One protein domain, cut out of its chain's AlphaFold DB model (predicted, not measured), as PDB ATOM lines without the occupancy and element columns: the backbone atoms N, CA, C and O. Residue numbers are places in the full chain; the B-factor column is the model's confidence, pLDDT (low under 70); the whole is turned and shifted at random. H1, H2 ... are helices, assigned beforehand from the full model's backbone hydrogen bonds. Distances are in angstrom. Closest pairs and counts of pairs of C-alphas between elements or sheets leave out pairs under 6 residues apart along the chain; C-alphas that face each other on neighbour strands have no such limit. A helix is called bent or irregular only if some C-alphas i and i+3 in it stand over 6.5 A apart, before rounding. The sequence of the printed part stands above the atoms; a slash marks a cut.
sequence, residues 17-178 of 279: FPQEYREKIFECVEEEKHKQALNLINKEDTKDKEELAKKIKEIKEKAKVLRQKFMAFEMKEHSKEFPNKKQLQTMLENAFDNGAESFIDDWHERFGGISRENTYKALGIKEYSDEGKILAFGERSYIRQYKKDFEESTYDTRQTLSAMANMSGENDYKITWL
ATOM      1  N   PHE A  17     -15.330  28.080 192.754       54.47
ATOM      2  CA  PHE A  17     -14.958  26.778 193.338       54.47
ATOM      3  C   PHE A  17     -15.123  26.741 194.867       54.47
ATOM      4  O   PHE A  17     -14.800  27.718 195.541       54.47
ATOM      5  N   PRO A  18     -15.567  25.623 195.467       58.12
ATOM      6  CA  PRO A  18     -15.542  25.484 196.919       58.12
ATOM      7  C   PRO A  18     -14.126  25.737 197.454       58.12
ATOM      8  O   PRO A  18     -13.148  25.253 196.879       58.12
ATOM      9  N   GLN A  19     -14.011  26.532 198.519       53.97
ATOM     10  CA  GLN A  19     -12.720  26.948 199.077       53.97
ATOM     11  C   GLN A  19     -11.839  25.742 199.447       53.97
ATOM     12  O   GLN A  19     -10.680  25.702 199.049       53.97
ATOM     13  N   GLU A  20     -12.420  24.714 200.067       54.00
ATOM     14  CA  GLU A  20     -11.723  23.474 200.443       54.00
ATOM     15  C   GLU A  20     -11.120  22.727 199.241       54.00
ATOM     16  O   GLU A  20     -10.038  22.149 199.328       54.00
ATOM     17  N   TYR A  21     -11.797  22.745 198.087       58.59
ATOM     18  CA  TYR A  21     -11.275  22.111 196.876       58.59
ATOM     19  C   TYR A  21     -10.121  22.918 196.275       58.59
ATOM     20  O   TYR A  21      -9.145  22.341 195.801       58.59
ATOM     21  N   ARG A  22     -10.200  24.256 196.335       54.72
ATOM     22  CA  ARG A  22      -9.099  25.139 195.923       54.72
ATOM     23  C   ARG A  22      -7.870  24.913 196.801       54.72
ATOM     24  O   ARG A  22      -6.793  24.699 196.260       54.72
ATOM     25  N   GLU A  23      -8.045  24.886 198.120       54.75
ATOM     26  CA  GLU A  23      -6.970  24.648 199.092       54.75
ATOM     27  C   GLU A  23      -6.250  23.317 198.839       54.75
ATOM     28  O   GLU A  23      -5.024  23.305 198.749       54.75
ATOM     29  N   LYS A  24      -6.982  22.225 198.581       56.59
ATOM     30  CA  LYS A  24      -6.355  20.932 198.257       56.59
ATOM     31  C   LYS A  24      -5.624  20.908 196.910       56.59
ATOM     32  O   LYS A  24      -4.651  20.174 196.758       56.59
ATOM     33  N   ILE A  25      -6.075  21.671 195.906       55.53
ATOM     34  CA  ILE A  25      -5.338  21.794 194.634       55.53
ATOM     35  C   ILE A  25      -4.015  22.520 194.885       55.53
ATOM     36  O   ILE A  25      -2.986  22.090 194.369       55.53
ATOM     37  N   PHE A  26      -4.039  23.592 195.680       54.75
ATOM     38  CA  PHE A  26      -2.832  24.331 196.045       54.75
ATOM     39  C   PHE A  26      -1.849  23.469 196.833       54.75
ATOM     40  O   PHE A  26      -0.681  23.432 196.467       54.75
ATOM     41  N   GLU A  27      -2.319  22.720 197.831       55.75
ATOM     42  CA  GLU A  27      -1.492  21.783 198.600       55.75
ATOM     43  C   GLU A  27      -0.792  20.767 197.681       55.75
ATOM     44  O   GLU A  27       0.428  20.634 197.725       55.75
ATOM     45  N   CYS A  28      -1.523  20.147 196.744       58.91
ATOM     46  CA  CYS A  28      -0.927  19.242 195.754       58.91
ATOM     47  C   CYS A  28       0.119  19.924 194.848       58.91
ATOM     48  O   CYS A  28       1.123  19.309 194.495       58.91
ATOM     49  N   VAL A  29      -0.117  21.169 194.423       59.03
ATOM     50  CA  VAL A  29       0.820  21.907 193.556       59.03
ATOM     51  C   VAL A  29       2.089  22.297 194.317       59.03
ATOM     52  O   VAL A  29       3.183  22.178 193.765       59.03
ATOM     53  N   GLU A  30       1.963  22.731 195.569       58.69
ATOM     54  CA  GLU A  30       3.103  23.093 196.414       58.69
ATOM     55  C   GLU A  30       3.932  21.868 196.818       58.69
ATOM     56  O   GLU A  30       5.161  21.919 196.749       58.69
ATOM     57  N   GLU A  31       3.299  20.726 197.110       60.31
ATOM     58  CA  GLU A  31       4.007  19.457 197.321       60.31
ATOM     59  C   GLU A  31       4.852  19.052 196.104       60.31
ATOM     60  O   GLU A  31       6.003  18.634 196.248       60.31
ATOM     61  N   GLU A  32       4.310  19.178 194.889       65.38
ATOM     62  CA  GLU A  32       5.045  18.840 193.667       65.38
ATOM     63  C   GLU A  32       6.190  19.820 193.384       65.38
ATOM     64  O   GLU A  32       7.286  19.391 193.013       65.38
ATOM     65  N   LYS A  33       5.997  21.125 193.618       63.56
ATOM     66  CA  LYS A  33       7.083  22.117 193.525       63.56
ATOM     67  C   LYS A  33       8.191  21.840 194.541       63.56
ATOM     68  O   LYS A  33       9.367  21.881 194.178       63.56
ATOM     69  N   HIS A  34       7.830  21.502 195.777       57.91
ATOM     70  CA  HIS A  34       8.786  21.156 196.823       57.91
ATOM     71  C   HIS A  34       9.617  19.923 196.435       57.91
ATOM     72  O   HIS A  34      10.848  19.949 196.498       57.91
ATOM     73  N   LYS A  35       8.969  18.863 195.928       64.75
ATOM     74  CA  LYS A  35       9.660  17.669 195.404       64.75
ATOM     75  C   LYS A  35      10.601  18.008 194.245       64.75
ATOM     76  O   LYS A  35      11.707  17.474 194.177       64.75
ATOM     77  N   GLN A  36      10.190  18.884 193.327       69.19
ATOM     78  CA  GLN A  36      11.039  19.328 192.218       69.19
ATOM     79  C   GLN A  36      12.272  20.093 192.715       69.19
ATOM     80  O   GLN A  36      13.379  19.802 192.263       69.19
ATOM     81  N   ALA A  37      12.102  21.008 193.671       61.91
ATOM     82  CA  ALA A  37      13.204  21.758 194.266       61.91
ATOM     83  C   ALA A  37      14.189  20.838 195.008       61.91
ATOM     84  O   ALA A  37      15.394  20.909 194.764       61.91
ATOM     85  N   LEU A  38      13.693  19.895 195.818       63.12
ATOM     86  CA  LEU A  38      14.526  18.883 196.482       63.12
ATOM     87  C   LEU A  38      15.312  18.025 195.484       63.12
ATOM     88  O   LEU A  38      16.493  17.748 195.688       63.12
ATOM     89  N   ASN A  39      14.690  17.627 194.374       71.88
ATOM     90  CA  ASN A  39      15.375  16.875 193.325       71.88
ATOM     91  C   ASN A  39      16.489  17.687 192.649       71.88
ATOM     92  O   ASN A  39      17.512  17.112 192.278       71.88
ATOM     93  N   LEU A  40      16.308  18.999 192.477       71.38
ATOM     94  CA  LEU A  40      17.347  19.887 191.949       71.38
ATOM     95  C   LEU A  40      18.507  20.041 192.938       71.38
ATOM     96  O   LEU A  40      19.656  19.897 192.526       71.38
ATOM     97  N   ILE A  41      18.214  20.231 194.229       69.44
ATOM     98  CA  ILE A  41      19.226  20.290 195.297       69.44
ATOM     99  C   ILE A  41      20.052  19.001 195.321       69.44
ATOM    100  O   ILE A  41      21.274  19.050 195.239       69.44
ATOM    101  N   ASN A  42      19.394  17.839 195.333       70.75
ATOM    102  CA  ASN A  42      20.075  16.544 195.368       70.75
ATOM    103  C   ASN A  42      20.979  16.310 194.145       70.75
ATOM    104  O   ASN A  42      22.038  15.687 194.261       70.75
ATOM    105  N   LYS A  43      20.569  16.788 192.963       76.88
ATOM    106  CA  LYS A  43      21.388  16.710 191.745       76.88
ATOM    107  C   LYS A  43      22.630  17.588 191.851       76.88
ATOM    108  O   LYS A  43      23.715  17.105 191.531       76.88
ATOM    109  N   GLU A  44      22.480  18.827 192.316       73.31
ATOM    110  CA  GLU A  44      23.616  19.740 192.468       73.31
ATOM    111  C   GLU A  44      24.576  19.244 193.561       73.31
ATOM    112  O   GLU A  44      25.773  19.159 193.318       73.31
ATOM    113  N   ASP A  45      24.063  18.747 194.690       72.00
ATOM    114  CA  ASP A  45      24.875  18.127 195.748       72.00
ATOM    115  C   ASP A  45      25.674  16.914 195.251       72.00
ATOM    116  O   ASP A  45      26.805  16.676 195.682       72.00
ATOM    117  N   THR A  46      25.083  16.108 194.366       78.25
ATOM    118  CA  THR A  46      25.768  14.947 193.780       78.25
ATOM    119  C   THR A  46      26.898  15.402 192.862       78.25
ATOM    120  O   THR A  46      28.024  14.918 192.988       78.25
ATOM    121  N   LYS A  47      26.624  16.376 191.992       85.31
ATOM    122  CA  LYS A  47      27.608  16.967 191.082       85.31
ATOM    123  C   LYS A  47      28.764  17.624 191.842       85.31
ATOM    124  O   LYS A  47      29.922  17.355 191.534       85.31
ATOM    125  N   ASP A  48      28.461  18.397 192.881       80.62
ATOM    126  CA  ASP A  48      29.450  19.041 193.747       80.62
ATOM    127  C   ASP A  48      30.359  18.011 194.431       80.62
ATOM    128  O   ASP A  48      31.579  18.173 194.481       80.62
ATOM    129  N   LYS A  49      29.783  16.910 194.938       81.62
ATOM    130  CA  LYS A  49      30.550  15.809 195.544       81.62
ATOM    131  C   LYS A  49      31.481  15.140 194.538       81.62
ATOM    132  O   LYS A  49      32.620  14.826 194.888       81.62
ATOM    133  N   GLU A  50      31.016  14.912 193.312       90.62
ATOM    134  CA  GLU A  50      31.825  14.322 192.243       90.62
ATOM    135  C   GLU A  50      32.971  15.248 191.815       90.62
ATOM    136  O   GLU A  50      34.116  14.799 191.698       90.62
ATOM    137  N   GLU A  51      32.697  16.543 191.644       91.12
ATOM    138  CA  GLU A  51      33.699  17.550 191.292       91.12
ATOM    139  C   GLU A  51      34.762  17.689 192.387       91.12
ATOM    140  O   GLU A  51      35.967  17.607 192.112       91.12
ATOM    141  N   LEU A  52      34.327  17.789 193.645       87.75
ATOM    142  CA  LEU A  52      35.214  17.843 194.800       87.75
ATOM    143  C   LEU A  52      36.081  16.581 194.899       87.75
ATOM    144  O   LEU A  52      37.297  16.671 195.091       87.75
ATOM    145  N   ALA A  53      35.491  15.394 194.731       91.50
ATOM    146  CA  ALA A  53      36.222  14.129 194.771       91.50
ATOM    147  C   ALA A  53      37.268  14.034 193.650       91.50
ATOM    148  O   ALA A  53      38.409  13.627 193.899       91.50
ATOM    149  N   LYS A  54      36.908  14.451 192.428       95.75
ATOM    150  CA  LYS A  54      37.825  14.492 191.285       95.75
ATOM    151  C   LYS A  54      38.995  15.432 191.560       95.75
ATOM    152  O   LYS A  54      40.145  15.025 191.382       95.75
ATOM    153  N   LYS A  55      38.730  16.642 192.059       92.88
ATOM    154  CA  LYS A  55      39.794  17.610 192.337       92.88
ATOM    155  C   LYS A  55      40.717  17.157 193.463       92.88
ATOM    156  O   LYS A  55      41.934  17.242 193.324       92.88
ATOM    157  N   ILE A  56      40.173  16.596 194.542       92.69
ATOM    158  CA  ILE A  56      40.986  16.036 195.631       92.69
ATOM    159  C   ILE A  56      41.895  14.919 195.107       92.69
ATOM    160  O   ILE A  56      43.060  14.848 195.493       92.69
ATOM    161  N   LYS A  57      41.397  14.056 194.213       95.94
ATOM    162  CA  LYS A  57      42.216  13.006 193.594       95.94
ATOM    163  C   LYS A  57      43.365  13.595 192.769       95.94
ATOM    164  O   LYS A  57      44.495  13.137 192.909       95.94
ATOM    165  N   GLU A  58      43.104  14.624 191.962       94.50
ATOM    166  CA  GLU A  58      44.146  15.335 191.205       94.50
ATOM    167  C   GLU A  58      45.214  15.948 192.122       94.50
ATOM    168  O   GLU A  58      46.407  15.812 191.854       94.50
ATOM    169  N   ILE A  59      44.797  16.592 193.218       92.31
ATOM    170  CA  ILE A  59      45.705  17.188 194.209       92.31
ATOM    171  C   ILE A  59      46.606  16.114 194.826       92.31
ATOM    172  O   ILE A  59      47.816  16.308 194.890       92.31
ATOM    173  N   LYS A  60      46.043  14.965 195.220       93.69
ATOM    174  CA  LYS A  60      46.803  13.851 195.809       93.69
ATOM    175  C   LYS A  60      47.850  13.273 194.859       93.69
ATOM    176  O   LYS A  60      48.979  13.020 195.271       93.69
ATOM    177  N   GLU A  61      47.508  13.090 193.585       95.19
ATOM    178  CA  GLU A  61      48.470  12.588 192.594       95.19
ATOM    179  C   GLU A  61      49.607  13.589 192.349       95.19
ATOM    180  O   GLU A  61      50.779  13.205 192.323       95.19
ATOM    181  N   LYS A  62      49.291  14.889 192.255       93.56
ATOM    182  CA  LYS A  62      50.314  15.944 192.163       93.56
ATOM    183  C   LYS A  62      51.196  15.979 193.411       93.56
ATOM    184  O   LYS A  62      52.418  16.022 193.287       93.56
ATOM    185  N   ALA A  63      50.595  15.898 194.598       92.75
ATOM    186  CA  ALA A  63      51.304  15.888 195.871       92.75
ATOM    187  C   ALA A  63      52.281  14.710 195.966       92.75
ATOM    188  O   ALA A  63      53.423  14.904 196.363       92.75
ATOM    189  N   LYS A  64      51.893  13.513 195.513       93.38
ATOM    190  CA  LYS A  64      52.765  12.328 195.504       93.38
ATOM    191  C   LYS A  64      54.038  12.530 194.676       93.38
ATOM    192  O   LYS A  64      55.128  12.198 195.140       93.38
ATOM    193  N   VAL A  65      53.909  13.072 193.463       92.69
ATOM    194  CA  VAL A  65      55.059  13.361 192.586       92.69
ATOM    195  C   VAL A  65      55.912  14.484 193.172       92.69
ATOM    196  O   VAL A  65      57.140  14.403 193.192       92.69
ATOM    197  N   LEU A  66      55.257  15.527 193.678       93.00
ATOM    198  CA  LEU A  66      55.913  16.685 194.259       93.00
ATOM    199  C   LEU A  66      56.703  16.328 195.524       93.00
ATOM    200  O   LEU A  66      57.849  16.747 195.652       93.00
ATOM    201  N   ARG A  67      56.141  15.481 196.395       91.38
ATOM    202  CA  ARG A  67      56.787  14.952 197.604       91.38
ATOM    203  C   ARG A  67      58.131  14.331 197.262       91.38
ATOM    204  O   ARG A  67      59.130  14.677 197.872       91.38
ATOM    205  N   GLN A  68      58.193  13.474 196.242       91.31
ATOM    206  CA  GLN A  68      59.447  12.829 195.838       91.31
ATOM    207  C   GLN A  68      60.512  13.841 195.397       91.31
ATOM    208  O   GLN A  68      61.666  13.734 195.812       91.31
ATOM    209  N   LYS A  69      60.126  14.834 194.586       92.50
ATOM    210  CA  LYS A  69      61.043  15.884 194.114       92.50
ATOM    211  C   LYS A  69      61.536  16.764 195.264       92.50
ATOM    212  O   LYS A  69      62.734  17.011 195.363       92.50
ATOM    213  N   PHE A  70      60.622  17.190 196.132       90.50
ATOM    214  CA  PHE A  70      60.922  18.021 197.293       90.50
ATOM    215  C   PHE A  70      61.836  17.293 198.286       90.50
ATOM    216  O   PHE A  70      62.881  17.828 198.638       90.50
ATOM    217  N   MET A  71      61.526  16.039 198.648       89.75
ATOM    218  CA  MET A  71      62.381  15.235 199.532       89.75
ATOM    219  C   MET A  71      63.798  15.103 198.973       89.75
ATOM    220  O   MET A  71      64.766  15.315 199.694       89.75
ATOM    221  N   ALA A  72      63.936  14.772 197.685       90.69
ATOM    222  CA  ALA A  72      65.248  14.614 197.062       90.69
ATOM    223  C   ALA A  72      66.062  15.919 197.066       90.69
ATOM    224  O   ALA A  72      67.277  15.883 197.264       90.69
ATOM    225  N   PHE A  73      65.392  17.053 196.857       90.94
ATOM    226  CA  PHE A  73      66.000  18.377 196.890       90.94
ATOM    227  C   PHE A  73      66.463  18.756 198.306       90.94
ATOM    228  O   PHE A  73      67.657  18.946 198.525       90.94
ATOM    229  N   GLU A  74      65.559  18.760 199.285       87.44
ATOM    230  CA  GLU A  74      65.856  19.174 200.665       87.44
ATOM    231  C   GLU A  74      66.853  18.237 201.353       87.44
ATOM    232  O   GLU A  74      67.761  18.678 202.056       87.44
ATOM    233  N   MET A  75      66.756  16.926 201.105       86.62
ATOM    234  CA  MET A  75      67.754  15.983 201.609       86.62
ATOM    235  C   MET A  75      69.142  16.267 201.036       86.62
ATOM    236  O   MET A  75      70.126  16.025 201.729       86.62
ATOM    237  N   LYS A  76      69.258  16.751 199.794       87.44
ATOM    238  CA  LYS A  76      70.552  17.109 199.204       87.44
ATOM    239  C   LYS A  76      71.109  18.377 199.846       87.44
ATOM    240  O   LYS A  76      72.264  18.343 200.274       87.44
ATOM    241  N   GLU A  77      70.298  19.429 199.943       84.25
ATOM    242  CA  GLU A  77      70.701  20.722 200.512       84.25
ATOM    243  C   GLU A  77      71.117  20.583 201.987       84.25
ATOM    244  O   GLU A  77      72.220  20.982 202.353       84.25
ATOM    245  N   HIS A  78      70.325  19.877 202.800       78.50
ATOM    246  CA  HIS A  78      70.518  19.808 204.256       78.50
ATOM    247  C   HIS A  78      71.268  18.562 204.753       78.50
ATOM    248  O   HIS A  78      71.515  18.408 205.951       78.50
ATOM    249  N   SER A  79      71.690  17.652 203.865       72.38
ATOM    250  CA  SER A  79      72.376  16.406 204.272       72.38
ATOM    251  C   SER A  79      73.653  16.607 205.091       72.38
ATOM    252  O   SER A  79      74.073  15.675 205.775       72.38
ATOM    253  N   LYS A  80      74.298  17.773 204.985       73.88
ATOM    254  CA  LYS A  80      75.534  18.095 205.715       73.88
ATOM    255  C   LYS A  80      75.264  18.654 207.112       73.88
ATOM    256  O   LYS A  80      76.097  18.483 207.995       73.88
ATOM    257  N   GLU A  81      74.117  19.295 207.299       73.25
ATOM    258  CA  GLU A  81      73.698  19.929 208.555       73.25
ATOM    259  C   GLU A  81      73.000  18.929 209.484       73.25
ATOM    260  O   GLU A  81      72.995  19.100 210.702       73.25
ATOM    261  N   PHE A  82      72.473  17.833 208.926       72.62
ATOM    262  CA  PHE A  82      71.811  16.767 209.672       72.62
ATOM    263  C   PHE A  82      72.659  15.484 209.735       72.62
ATOM    264  O   PHE A  82      72.757  14.757 208.742       72.62
ATOM    265  N   PRO A  83      73.181  15.101 210.918       67.75
ATOM    266  CA  PRO A  83      73.942  13.860 211.096       67.75
ATOM    267  C   PRO A  83      73.114  12.591 210.838       67.75
ATOM    268  O   PRO A  83      73.655  11.548 210.474       67.75
ATOM    269  N   ASN A  84      71.790  12.666 211.027       84.88
ATOM    270  CA  ASN A  84      70.870  11.543 210.877       84.88
ATOM    271  C   ASN A  84      69.898  11.766 209.707       84.88
ATOM    272  O   ASN A  84      68.833  12.369 209.859       84.88
ATOM    273  N   LYS A  85      70.236  11.204 208.542       83.62
ATOM    274  CA  LYS A  85      69.426  11.304 207.314       83.62
ATOM    275  C   LYS A  85      68.011  10.739 207.460       83.62
ATOM    276  O   LYS A  85      67.088  11.260 206.841       83.62
ATOM    277  N   LYS A  86      67.827   9.694 208.275       87.38
ATOM    278  CA  LYS A  86      66.510   9.081 208.498       87.38
ATOM    279  C   LYS A  86      65.598  10.016 209.291       87.38
ATOM    280  O   LYS A  86      64.424  10.142 208.970       87.38
ATOM    281  N   GLN A  87      66.155  10.700 210.289       84.81
ATOM    282  CA  GLN A  87      65.425  11.700 211.065       84.81
ATOM    283  C   GLN A  87      65.030  12.903 210.199       84.81
ATOM    284  O   GLN A  87      63.870  13.305 210.235       84.81
ATOM    285  N   LEU A  88      65.956  13.418 209.381       83.94
ATOM    286  CA  LEU A  88      65.684  14.485 208.410       83.94
ATOM    287  C   LEU A  88      64.538  14.105 207.461       83.94
ATOM    288  O   LEU A  88      63.583  14.863 207.310       83.94
ATOM    289  N   GLN A  89      64.595  12.903 206.882       87.19
ATOM    290  CA  GLN A  89      63.544  12.406 205.998       87.19
ATOM    291  C   GLN A  89      62.180  12.362 206.702       87.19
ATOM    292  O   GLN A  89      61.206  12.879 206.168       87.19
ATOM    293  N   THR A  90      62.095  11.802 207.913       87.00
ATOM    294  CA  THR A  90      60.828  11.743 208.663       87.00
ATOM    295  C   THR A  90      60.285  13.132 209.004       87.00
ATOM    296  O   THR A  90      59.074  13.343 208.966       87.00
ATOM    297  N   MET A  91      61.153  14.092 209.333       83.69
ATOM    298  CA  MET A  91      60.734  15.470 209.607       83.69
ATOM    299  C   MET A  91      60.153  16.140 208.359       83.69
ATOM    300  O   MET A  91      59.070  16.718 208.441       83.69
ATOM    301  N   LEU A  92      60.823  16.006 207.213       85.25
ATOM    302  CA  LEU A  92      60.349  16.539 205.936       85.25
ATOM    303  C   LEU A  92      59.042  15.872 205.484       85.25
ATOM    304  O   LEU A  92      58.128  16.560 205.039       85.25
ATOM    305  N   GLU A  93      58.922  14.548 205.625       86.75
ATOM    306  CA  GLU A  93      57.686  13.810 205.329       86.75
ATOM    307  C   GLU A  93      56.520  14.325 206.178       86.75
ATOM    308  O   GLU A  93      55.464  14.653 205.642       86.75
ATOM    309  N   ASN A  94      56.725  14.482 207.488       83.56
ATOM    310  CA  ASN A  94      55.696  15.010 208.378       83.56
ATOM    311  C   ASN A  94      55.324  16.461 208.056       83.56
ATOM    312  O   ASN A  94      54.140  16.797 208.127       83.56
ATOM    313  N   ALA A  95      56.306  17.299 207.711       79.12
ATOM    314  CA  ALA A  95      56.090  18.691 207.331       79.12
ATOM    315  C   ALA A  95      55.343  18.809 205.995       79.12
ATOM    316  O   ALA A  95      54.427  19.608 205.879       79.12
ATOM    317  N   PHE A  96      55.649  17.968 205.008       84.50
ATOM    318  CA  PHE A  96      54.924  17.959 203.739       84.50
ATOM    319  C   PHE A  96      53.486  17.441 203.904       84.50
ATOM    320  O   PHE A  96      52.541  17.997 203.342       84.50
ATOM    321  N   ASP A  97      53.306  16.379 204.694       79.62
ATOM    322  CA  ASP A  97      52.006  15.730 204.853       79.62
ATOM    323  C   ASP A  97      51.067  16.563 205.754       79.62
ATOM    324  O   ASP A  97      49.863  16.612 205.499       79.62
ATOM    325  N   ASN A  98      51.595  17.228 206.793       71.81
ATOM    326  CA  ASN A  98      50.817  17.937 207.825       71.81
ATOM    327  C   ASN A  98      51.175  19.424 207.992       71.81
ATOM    328  O   ASN A  98      50.789  20.013 209.002       71.81
ATOM    329  N   GLY A  99      51.936  20.003 207.066       65.56
ATOM    330  CA  GLY A  99      52.481  21.357 207.173       65.56
ATOM    331  C   GLY A  99      51.441  22.407 207.539       65.56
ATOM    332  O   GLY A  99      50.277  22.332 207.137       65.56
ATOM    333  N   ALA A 100      51.864  23.379 208.340       62.34
ATOM    334  CA  ALA A 100      51.128  24.622 208.486       62.34
ATOM    335  C   ALA A 100      51.371  25.502 207.250       62.34
ATOM    336  O   ALA A 100      52.278  25.250 206.452       62.34
ATOM    337  N   GLU A 101      50.552  26.536 207.094       64.88
ATOM    338  CA  GLU A 101      50.833  27.602 206.138       64.88
ATOM    339  C   GLU A 101      52.263  28.121 206.352       64.88
ATOM    340  O   GLU A 101      52.647  28.406 207.483       64.88
ATOM    341  N   SER A 102      53.041  28.209 205.269       70.62
ATOM    342  CA  SER A 102      54.437  28.679 205.278       70.62
ATOM    343  C   SER A 102      55.470  27.703 205.858       70.62
ATOM    344  O   SER A 102      56.578  28.122 206.179       70.62
ATOM    345  N   PHE A 103      55.189  26.391 205.926       75.94
ATOM    346  CA  PHE A 103      56.142  25.433 206.520       75.94
ATOM    347  C   PHE A 103      57.538  25.453 205.873       75.94
ATOM    348  O   PHE A 103      58.516  25.142 206.544       75.94
ATOM    349  N   ILE A 104      57.640  25.765 204.574       78.25
ATOM    350  CA  ILE A 104      58.933  25.869 203.880       78.25
ATOM    351  C   ILE A 104      59.735  27.050 204.420       78.25
ATOM    352  O   ILE A 104      60.933  26.918 204.644       78.25
ATOM    353  N   ASP A 105      59.072  28.189 204.628       80.56
ATOM    354  CA  ASP A 105      59.718  29.388 205.154       80.56
ATOM    355  C   ASP A 105      60.232  29.106 206.575       80.56
ATOM    356  O   ASP A 105      61.414  29.310 206.846       80.56
ATOM    357  N   ASP A 106      59.399  28.491 207.427       80.19
ATOM    358  CA  ASP A 106      59.790  28.042 208.774       80.19
ATOM    359  C   ASP A 106      60.945  27.026 208.739       80.19
ATOM    360  O   ASP A 106      61.830  27.017 209.601       80.19
ATOM    361  N   TRP A 107      60.929  26.124 207.754       78.94
ATOM    362  CA  TRP A 107      61.946  25.096 207.575       78.94
ATOM    363  C   TRP A 107      63.305  25.710 207.229       78.94
ATOM    364  O   TRP A 107      64.298  25.414 207.902       78.94
ATOM    365  N   HIS A 108      63.347  26.593 206.229       81.38
ATOM    366  CA  HIS A 108      64.577  27.253 205.786       81.38
ATOM    367  C   HIS A 108      65.089  28.288 206.789       81.38
ATOM    368  O   HIS A 108      66.301  28.438 206.930       81.38
ATOM    369  N   GLU A 109      64.207  28.954 207.542       81.62
ATOM    370  CA  GLU A 109      64.617  29.823 208.652       81.62
ATOM    371  C   GLU A 109      65.315  29.016 209.755       81.62
ATOM    372  O   GLU A 109      66.354  29.420 210.283       81.62
ATOM    373  N   ARG A 110      64.768  27.845 210.096       77.56
ATOM    374  CA  ARG A 110      65.237  27.061 211.240       77.56
ATOM    375  C   ARG A 110      66.518  26.281 210.978       77.56
ATOM    376  O   ARG A 110      67.317  26.111 211.900       77.56
ATOM    377  N   PHE A 111      66.687  25.751 209.773       73.31
ATOM    378  CA  PHE A 111      67.786  24.836 209.464       73.31
ATOM    379  C   PHE A 111      68.850  25.443 208.553       73.31
ATOM    380  O   PHE A 111      69.807  24.758 208.209       73.31
ATOM    381  N   GLY A 112      68.724  26.730 208.217       68.94
ATOM    382  CA  GLY A 112      69.434  27.295 207.076       68.94
ATOM    383  C   GLY A 112      68.828  26.755 205.782       68.94
ATOM    384  O   GLY A 112      68.042  25.813 205.802       68.94
ATOM    385  N   GLY A 113      69.133  27.374 204.647       69.19
ATOM    386  CA  GLY A 113      68.585  26.965 203.356       69.19
ATOM    387  C   GLY A 113      68.446  28.118 202.378       69.19
ATOM    388  O   GLY A 113      68.796  29.264 202.672       69.19
ATOM    389  N   ILE A 114      67.964  27.803 201.180       77.06
ATOM    390  CA  ILE A 114      67.572  28.815 200.196       77.06
ATOM    391  C   ILE A 114      66.163  29.324 200.515       77.06
ATOM    392  O   ILE A 114      65.433  28.675 201.240       77.06
ATOM    393  N   SER A 115      65.752  30.475 199.983       81.88
ATOM    394  CA  SER A 115      64.371  30.940 200.170       81.88
ATOM    395  C   SER A 115      63.356  30.020 199.482       81.88
ATOM    396  O   SER A 115      63.667  29.397 198.461       81.88
ATOM    397  N   ARG A 116      62.098  30.043 199.945       83.19
ATOM    398  CA  ARG A 116      60.958  29.392 199.279       83.19
ATOM    399  C   ARG A 116      60.894  29.669 197.779       83.19
ATOM    400  O   ARG A 116      60.691  28.751 196.986       83.19
ATOM    401  N   GLU A 117      61.102  30.921 197.373       84.56
ATOM    402  CA  GLU A 117      61.117  31.316 195.960       84.56
ATOM    403  C   GLU A 117      62.205  30.568 195.173       84.56
ATOM    404  O   GLU A 117      61.974  30.091 194.058       84.56
ATOM    405  N   ASN A 118      63.394  30.423 195.756       85.56
ATOM    406  CA  ASN A 118      64.489  29.698 195.127       85.56
ATOM    407  C   ASN A 118      64.228  28.186 195.112       85.56
ATOM    408  O   ASN A 118      64.556  27.542 194.116       85.56
ATOM    409  N   THR A 119      63.573  27.628 196.133       85.94
ATOM    410  CA  THR A 119      63.104  26.232 196.116       85.94
ATOM    411  C   THR A 119      62.087  26.006 195.004       85.94
ATOM    412  O   THR A 119      62.190  25.032 194.259       85.94
ATOM    413  N   TYR A 120      61.151  26.934 194.799       89.31
ATOM    414  CA  TYR A 120      60.195  26.847 193.692       89.31
ATOM    415  C   TYR A 120      60.902  26.897 192.341       89.31
ATOM    416  O   TYR A 120      60.639  26.050 191.487       89.31
ATOM    417  N   LYS A 121      61.862  27.813 192.163       90.25
ATOM    418  CA  LYS A 121      62.689  27.880 190.947       90.25
ATOM    419  C   LYS A 121      63.474  26.588 190.717       90.25
ATOM    420  O   LYS A 121      63.460  26.073 189.603       90.25
ATOM    421  N   ALA A 122      64.111  26.042 191.754       89.06
ATOM    422  CA  ALA A 122      64.894  24.810 191.676       89.06
ATOM    423  C   ALA A 122      64.035  23.593 191.297       89.06
ATOM    424  O   ALA A 122      64.479  22.722 190.550       89.06
ATOM    425  N   LEU A 123      62.790  23.554 191.773       90.19
ATOM    426  CA  LEU A 123      61.832  22.493 191.467       90.19
ATOM    427  C   LEU A 123      61.032  22.740 190.173       90.19
ATOM    428  O   LEU A 123      60.283  21.859 189.747       90.19
ATOM    429  N   GLY A 124      61.186  23.909 189.540       91.38
ATOM    430  CA  GLY A 124      60.440  24.307 188.342       91.38
ATOM    431  C   GLY A 124      58.954  24.587 188.600       91.38
ATOM    432  O   GLY A 124      58.128  24.389 187.711       91.38
ATOM    433  N   ILE A 125      58.606  25.015 189.814       90.75
ATOM    434  CA  ILE A 125      57.233  25.231 190.284       90.75
ATOM    435  C   ILE A 125      56.875  26.714 190.202       90.75
ATOM    436  O   ILE A 125      57.689  27.591 190.482       90.75
ATOM    437  N   LYS A 126      55.623  27.005 189.841       88.62
ATOM    438  CA  LYS A 126      55.063  28.363 189.877       88.62
ATOM    439  C   LYS A 126      54.364  28.600 191.216       88.62
ATOM    440  O   LYS A 126      53.524  27.796 191.603       88.62
ATOM    441  N   GLU A 127      54.640  29.732 191.862       72.44
ATOM    442  CA  GLU A 127      54.174  30.080 193.221       72.44
ATOM    443  C   GLU A 127      52.645  30.017 193.420       72.44
ATOM    444  O   GLU A 127      52.179  29.717 194.511       72.44
ATOM    445  N   TYR A 128      51.855  30.176 192.354       78.19
ATOM    446  CA  TYR A 128      50.385  30.136 192.413       78.19
ATOM    447  C   TYR A 128      49.745  28.907 191.746       78.19
ATOM    448  O   TYR A 128      48.519  28.845 191.630       78.19
ATOM    449  N   SER A 129      50.538  27.934 191.281       86.94
ATOM    450  CA  SER A 129      49.988  26.685 190.738       86.94
ATOM    451  C   SER A 129      49.475  25.771 191.855       86.94
ATOM    452  O   SER A 129      49.808  25.964 193.022       86.94
ATOM    453  N   ASP A 130      48.705  24.734 191.505       85.00
ATOM    454  CA  ASP A 130      48.343  23.675 192.462       85.00
ATOM    455  C   ASP A 130      49.583  23.111 193.170       85.00
ATOM    456  O   ASP A 130      49.549  22.863 194.364       85.00
ATOM    457  N   GLU A 131      50.689  22.931 192.446       89.06
ATOM    458  CA  GLU A 131      51.943  22.420 193.006       89.06
ATOM    459  C   GLU A 131      52.585  23.432 193.959       89.06
ATOM    460  O   GLU A 131      53.034  23.039 195.030       89.06
ATOM    461  N   GLY A 132      52.578  24.724 193.608       87.69
ATOM    462  CA  GLY A 132      53.052  25.795 194.487       87.69
ATOM    463  C   GLY A 132      52.252  25.854 195.783       87.69
ATOM    464  O   GLY A 132      52.832  25.849 196.862       87.69
ATOM    465  N   LYS A 133      50.920  25.786 195.692       87.38
ATOM    466  CA  LYS A 133      50.032  25.764 196.862       87.38
ATOM    467  C   LYS A 133      50.208  24.495 197.702       87.38
ATOM    468  O   LYS A 133      50.304  24.594 198.920       87.38
ATOM    469  N   ILE A 134      50.319  23.314 197.088       88.44
ATOM    470  CA  ILE A 134      50.632  22.077 197.826       88.44
ATOM    471  C   ILE A 134      51.952  22.235 198.579       88.44
ATOM    472  O   ILE A 134      52.038  21.835 199.733       88.44
ATOM    473  N   LEU A 135      52.970  22.825 197.951       86.12
ATOM    474  CA  LEU A 135      54.257  23.026 198.601       86.12
ATOM    475  C   LEU A 135      54.177  24.098 199.700       86.12
ATOM    476  O   LEU A 135      54.802  23.934 200.729       86.12
ATOM    477  N   ALA A 136      53.399  25.167 199.526       82.19
ATOM    478  CA  ALA A 136      53.245  26.228 200.527       82.19
ATOM    479  C   ALA A 136      52.517  25.766 201.801       82.19
ATOM    480  O   ALA A 136      52.884  26.165 202.905       82.19
ATOM    481  N   PHE A 137      51.471  24.950 201.642       78.31
ATOM    482  CA  PHE A 137      50.583  24.550 202.737       78.31
ATOM    483  C   PHE A 137      50.836  23.121 203.235       78.31
ATOM    484  O   PHE A 137      50.437  22.785 204.341       78.31
ATOM    485  N   GLY A 138      51.442  22.254 202.430       83.31
ATOM    486  CA  GLY A 138      51.396  20.807 202.635       83.31
ATOM    487  C   GLY A 138      50.092  20.183 202.118       83.31
ATOM    488  O   GLY A 138      49.063  20.849 201.957       83.31
ATOM    489  N   GLU A 139      50.118  18.874 201.844       86.88
ATOM    490  CA  GLU A 139      49.018  18.168 201.163       86.88
ATOM    491  C   GLU A 139      47.689  18.295 201.924       86.88
ATOM    492  O   GLU A 139      46.667  18.687 201.353       86.88
ATOM    493  N   ARG A 140      47.682  17.963 203.223       85.31
ATOM    494  CA  ARG A 140      46.444  17.938 204.019       85.31
ATOM    495  C   ARG A 140      45.845  19.324 204.198       85.31
ATOM    496  O   ARG A 140      44.625  19.468 204.086       85.31
ATOM    497  N   SER A 141      46.679  20.322 204.468       83.94
ATOM    498  CA  SER A 141      46.231  21.696 204.693       83.94
ATOM    499  C   SER A 141      45.705  22.316 203.404       83.94
ATOM    500  O   SER A 141      44.631  22.914 203.431       83.94
ATOM    501  N   TYR A 142      46.352  22.066 202.259       86.81
ATOM    502  CA  TYR A 142      45.823  22.518 200.971       86.81
ATOM    503  C   TYR A 142      44.474  21.868 200.636       86.81
ATOM    504  O   TYR A 142      43.535  22.563 200.253       86.81
ATOM    505  N   ILE A 143      44.321  20.553 200.848       86.88
ATOM    506  CA  ILE A 143      43.029  19.869 200.657       86.88
ATOM    507  C   ILE A 143      41.952  20.458 201.578       86.88
ATOM    508  O   ILE A 143      40.803  20.609 201.160       86.88
ATOM    509  N   ARG A 144      42.292  20.773 202.834       85.88
ATOM    510  CA  ARG A 144      41.357  21.379 203.789       85.88
ATOM    511  C   ARG A 144      40.914  22.770 203.338       85.88
ATOM    512  O   ARG A 144      39.717  23.039 203.379       85.88
ATOM    513  N   GLN A 145      41.849  23.609 202.896       83.94
ATOM    514  CA  GLN A 145      41.536  24.941 202.382       83.94
ATOM    515  C   GLN A 145      40.670  24.851 201.123       83.94
ATOM    516  O   GLN A 145      39.619  25.474 201.066       83.94
ATOM    517  N   TYR A 146      41.034  23.981 200.176       86.56
ATOM    518  CA  TYR A 146      40.255  23.774 198.957       86.56
ATOM    519  C   TYR A 146      38.808  23.363 199.253       86.56
ATOM    520  O   TYR A 146      37.884  23.880 198.635       86.56
ATOM    521  N   LYS A 147      38.590  22.447 200.209       85.12
ATOM    522  CA  LYS A 147      37.235  22.050 200.626       85.12
ATOM    523  C   LYS A 147      36.430  23.234 201.148       85.12
ATOM    524  O   LYS A 147      35.274  23.373 200.771       85.12
ATOM    525  N   LYS A 148      37.047  24.070 201.985       82.75
ATOM    526  CA  LYS A 148      36.406  25.258 202.548       82.75
ATOM    527  C   LYS A 148      36.027  26.255 201.448       82.75
ATOM    528  O   LYS A 148      34.875  26.661 201.381       82.75
ATOM    529  N   ASP A 149      36.962  26.574 200.556       79.44
ATOM    530  CA  ASP A 149      36.722  27.502 199.443       79.44
ATOM    531  C   ASP A 149      35.630  26.970 198.499       79.44
ATOM    532  O   ASP A 149      34.778  27.718 198.022       79.44
ATOM    533  N   PHE A 150      35.621  25.656 198.251       79.00
ATOM    534  CA  PHE A 150      34.609  24.995 197.431       79.00
ATOM    535  C   PHE A 150      33.218  25.047 198.083       79.00
ATOM    536  O   PHE A 150      32.236  25.379 197.418       79.00
ATOM    537  N   GLU A 151      33.124  24.775 199.387       73.75
ATOM    538  CA  GLU A 151      31.881  24.905 200.160       73.75
ATOM    539  C   GLU A 151      31.355  26.346 200.157       73.75
ATOM    540  O   GLU A 151      30.169  26.555 199.913       73.75
ATOM    541  N   GLU A 152      32.225  27.342 200.345       71.81
ATOM    542  CA  GLU A 152      31.848  28.760 200.274       71.81
ATOM    543  C   GLU A 152      31.369  29.148 198.865       71.81
ATOM    544  O   GLU A 152      30.347  29.815 198.723       71.81
ATOM    545  N   SER A 153      32.034  28.669 197.810       70.81
ATOM    546  CA  SER A 153      31.650  28.976 196.423       70.81
ATOM    547  C   SER A 153      30.313  28.359 195.990       70.81
ATOM    548  O   SER A 153      29.639  28.887 195.107       70.81
ATOM    549  N   THR A 154      29.917  27.247 196.616       67.00
ATOM    550  CA  THR A 154      28.662  26.535 196.322       67.00
ATOM    551  C   THR A 154      27.522  26.951 197.259       67.00
ATOM    552  O   THR A 154      26.357  26.621 197.014       67.00
ATOM    553  N   TYR A 155      27.832  27.724 198.306       61.41
ATOM    554  CA  TYR A 155      26.893  28.146 199.341       61.41
ATOM    555  C   TYR A 155      25.722  28.968 198.790       61.41
ATOM    556  O   TYR A 155      24.569  28.643 199.075       61.41
ATOM    557  N   ASP A 156      25.984  29.978 197.957       57.62
ATOM    558  CA  ASP A 156      24.943  30.872 197.428       57.62
ATOM    559  C   ASP A 156      23.935  30.133 196.537       57.62
ATOM    560  O   ASP A 156      22.723  30.352 196.630       57.62
ATOM    561  N   THR A 157      24.414  29.197 195.714       61.88
ATOM    562  CA  THR A 157      23.564  28.347 194.868       61.88
ATOM    563  C   THR A 157      22.669  27.455 195.724       61.88
ATOM    564  O   THR A 157      21.462  27.373 195.482       61.88
ATOM    565  N   ARG A 158      23.222  26.835 196.776       58.75
ATOM    566  CA  ARG A 158      22.452  25.993 197.704       58.75
ATOM    567  C   ARG A 158      21.447  26.796 198.513       58.75
ATOM    568  O   ARG A 158      20.319  26.338 198.675       58.75
ATOM    569  N   GLN A 159      21.809  27.988 198.983       58.62
ATOM    570  CA  GLN A 159      20.883  28.880 199.684       58.62
ATOM    571  C   GLN A 159      19.738  29.317 198.776       58.62
ATOM    572  O   GLN A 159      18.583  29.282 199.186       58.62
ATOM    573  N   THR A 160      20.035  29.639 197.517       58.38
ATOM    574  CA  THR A 160      19.019  30.011 196.526       58.38
ATOM    575  C   THR A 160      18.047  28.859 196.264       58.38
ATOM    576  O   THR A 160      16.834  29.050 196.324       58.38
ATOM    577  N   LEU A 161      18.555  27.645 196.029       56.00
ATOM    578  CA  LEU A 161      17.716  26.461 195.813       56.00
ATOM    579  C   LEU A 161      16.921  26.068 197.071       56.00
ATOM    580  O   LEU A 161      15.749  25.712 196.968       56.00
ATOM    581  N   SER A 162      17.523  26.180 198.258       54.41
ATOM    582  CA  SER A 162      16.845  25.919 199.537       54.41
ATOM    583  C   SER A 162      15.749  26.948 199.810       54.41
ATOM    584  O   SER A 162      14.661  26.589 200.248       54.41
ATOM    585  N   ALA A 163      15.988  28.223 199.493       55.59
ATOM    586  CA  ALA A 163      14.974  29.267 199.574       55.59
ATOM    587  C   ALA A 163      13.815  28.987 198.608       55.59
ATOM    588  O   ALA A 163      12.662  29.089 199.006       55.59
ATOM    589  N   MET A 164      14.088  28.549 197.374       54.31
ATOM    590  CA  MET A 164      13.044  28.114 196.433       54.31
ATOM    591  C   MET A 164      12.231  26.922 196.961       54.31
ATOM    592  O   MET A 164      11.018  26.887 196.763       54.31
ATOM    593  N   ALA A 165      12.874  25.979 197.657       51.22
ATOM    594  CA  ALA A 165      12.208  24.840 198.288       51.22
ATOM    595  C   ALA A 165      11.390  25.224 199.537       51.22
ATOM    596  O   ALA A 165      10.418  24.546 199.851       51.22
ATOM    597  N   ASN A 166      11.762  26.294 200.244       49.19
ATOM    598  CA  ASN A 166      11.069  26.755 201.453       49.19
ATOM    599  C   ASN A 166       9.977  27.799 201.154       49.19
ATOM    600  O   ASN A 166       8.970  27.853 201.857       49.19
ATOM    601  N   MET A 167      10.102  28.556 200.059       46.88
ATOM    602  CA  MET A 167       9.036  29.419 199.525       46.88
ATOM    603  C   MET A 167       7.815  28.628 199.025       46.88
ATOM    604  O   MET A 167       6.771  29.225 198.778       46.88
ATOM    605  N   SER A 168       7.915  27.299 198.891       45.44
ATOM    606  CA  SER A 168       6.752  26.432 198.651       45.44
ATOM    607  C   SER A 168       6.025  26.006 199.936       45.44
ATOM    608  O   SER A 168       4.999  25.341 199.866       45.44
ATOM    609  N   GLY A 169       6.555  26.342 201.118       42.09
ATOM    610  CA  GLY A 169       5.976  25.974 202.415       42.09
ATOM    611  C   GLY A 169       5.493  27.162 203.249       42.09
ATOM    612  O   GLY A 169       4.482  27.049 203.939       42.09
ATOM    613  N   GLU A 170       6.160  28.316 203.172       39.41
ATOM    614  CA  GLU A 170       5.841  29.466 204.024       39.41
ATOM    615  C   GLU A 170       5.303  30.665 203.219       39.41
ATOM    616  O   GLU A 170       6.027  31.459 202.633       39.41
ATOM    617  N   ASN A 171       3.976  30.802 203.266       42.34
ATOM    618  CA  ASN A 171       3.229  32.067 203.328       42.34
ATOM    619  C   ASN A 171       3.116  33.031 202.132       42.34
ATOM    620  O   ASN A 171       2.408  34.022 202.299       42.34
ATOM    621  N   ASP A 172       3.595  32.722 200.924       37.19
ATOM    622  CA  ASP A 172       3.393  33.624 199.763       37.19
ATOM    623  C   ASP A 172       2.392  33.138 198.693       37.19
ATOM    624  O   ASP A 172       2.204  33.788 197.673       37.19
ATOM    625  N   TYR A 173       1.652  32.045 198.923       39.44
ATOM    626  CA  TYR A 173       0.571  31.604 198.013       39.44
ATOM    627  C   TYR A 173      -0.835  31.609 198.621       39.44
ATOM    628  O   TYR A 173      -1.802  31.264 197.944       39.44
ATOM    629  N   LYS A 174      -1.014  32.212 199.807       33.00
ATOM    630  CA  LYS A 174      -2.278  32.914 200.122       33.00
ATOM    631  C   LYS A 174      -2.369  34.224 199.311       33.00
ATOM    632  O   LYS A 174      -2.728  35.279 199.822       33.00
ATOM    633  N   ILE A 175      -2.019  34.164 198.029       33.66
ATOM    634  CA  ILE A 175      -2.009  35.271 197.083       33.66
ATOM    635  C   ILE A 175      -3.235  35.124 196.174       33.66
ATOM    636  O   ILE A 175      -3.364  34.223 195.350       33.66
ATOM    637  N   THR A 176      -4.170  36.050 196.396       32.62
ATOM    638  CA  THR A 176      -4.958  36.728 195.358       32.62
ATOM    639  C   THR A 176      -5.655  35.860 194.303       32.62
ATOM    640  O   THR A 176      -5.361  35.952 193.115       32.62
ATOM    641  N   TRP A 177      -6.719  35.160 194.695       31.52
ATOM    642  CA  TRP A 177      -7.885  35.015 193.803       31.52
ATOM    643  C   TRP A 177      -9.004  36.021 194.113       31.52
ATOM    644  O   TRP A 177     -10.016  36.067 193.423       31.52
ATOM    645  N   LEU A 178      -8.778  36.924 195.074       31.22
ATOM    646  CA  LEU A 178      -9.630  38.078 195.366       31.22
ATOM    647  C   LEU A 178      -8.934  39.395 194.981       31.22
ATOM    648  O   LEU A 178      -8.572  40.180 195.853       31.22
TER     649      LEU A 178
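This is residues 17 to 178 of the 279 residues of an uncharacterized protein of Helicobacter pylori GAM244Ai (UniProt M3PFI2). The domain is a long, thin rod whose length is made by one very long helix, H1; the bent helix H6 folds back along it, and the short helices H2 to H5 gather as a small head near the end of H1. Residues 17 to 22 stick out at the other end of the rod, and the unnamed tail of residues 167 to 178 runs back towards that end. The printed part has 162 residues with six named helices, H1 to H6 in order along the chain, and no named strand: all helix. The whole is extended, with a radius of gyration of the C-alphas of 26.5 A and spans of 92 by 25 by 22 A.

H1, residues 19 to 78, begins with C-alpha 19 at (-12.720, 26.948, 199.077) and is 83.7 A long, with a kink of 29 degrees near residue 67. H2 is residues 85 to 98, 19.8 A long and beginning with C-alpha 85 at (69.426, 11.304, 207.314). H3 is residues 103 to 111, H4 residues 116 to 123 and H5 residues 130 to 137. H6, residues 139 to 166, was assigned as one helix by its hydrogen bonds but is bent: C-alphas 153 and 156 are 7.0 A apart. Its arms are H6a, residues 139 to 153, 21.0 A long, and H6b, residues 156 to 166, 15.0 A long, ending with C-alpha 166 at (11.069, 26.755, 201.453).

H1 is the hub, touching four other helices. H1 and H2 form a helical hairpin, touching with residues 67 to 75 of H1 alone; their closest C-alphas, of Met 71 and Leu 92, are 6.8 A apart. H1 only just touches H4, with 3 pairs of C-alphas within 8 A, the closest those of Lys 69 and Leu 123 at 7.2 A. H5 touches H1 about perpendicular, at 79 degrees, with the C-alphas of Ala 63 and Ile 134 closest at 6.5 A. H3 touches H5 at a steep tilt of 54 degrees, closest at the C-alphas of Ile 104 and Ala 136, 6.6 A. H1, H2 and H6a form a bundle, helices at shallow tilts, though H2 and H6a touch only at their ends, closest at the C-alphas of Asp 97 and Glu 139, 5.3 A. H6a runs opposite ways to H1 at a shallow tilt of 26 degrees, closest at the C-alphas of Ala 63 and Glu 139, 6.2 A. H6b touches H1 with residues 33 to 41 of H1 alone, closest at the C-alphas of Ala 37 and Ala 165, 5.2 A. Every O i to N i+4 pair is within hydrogen-bond range in H1 to H5, H6a and H6b.

The C-alphas farthest apart, of Pro 18 and Lys 80, are 91.8 A apart, while those of Phe 17 and Leu 178 are 12.7 A apart. The printed part has no cut, and no link is long. The mean pLDDT of the printed part is 74.4; 54 residues are under 70, among them residues 17 to 38 and 154 to 178.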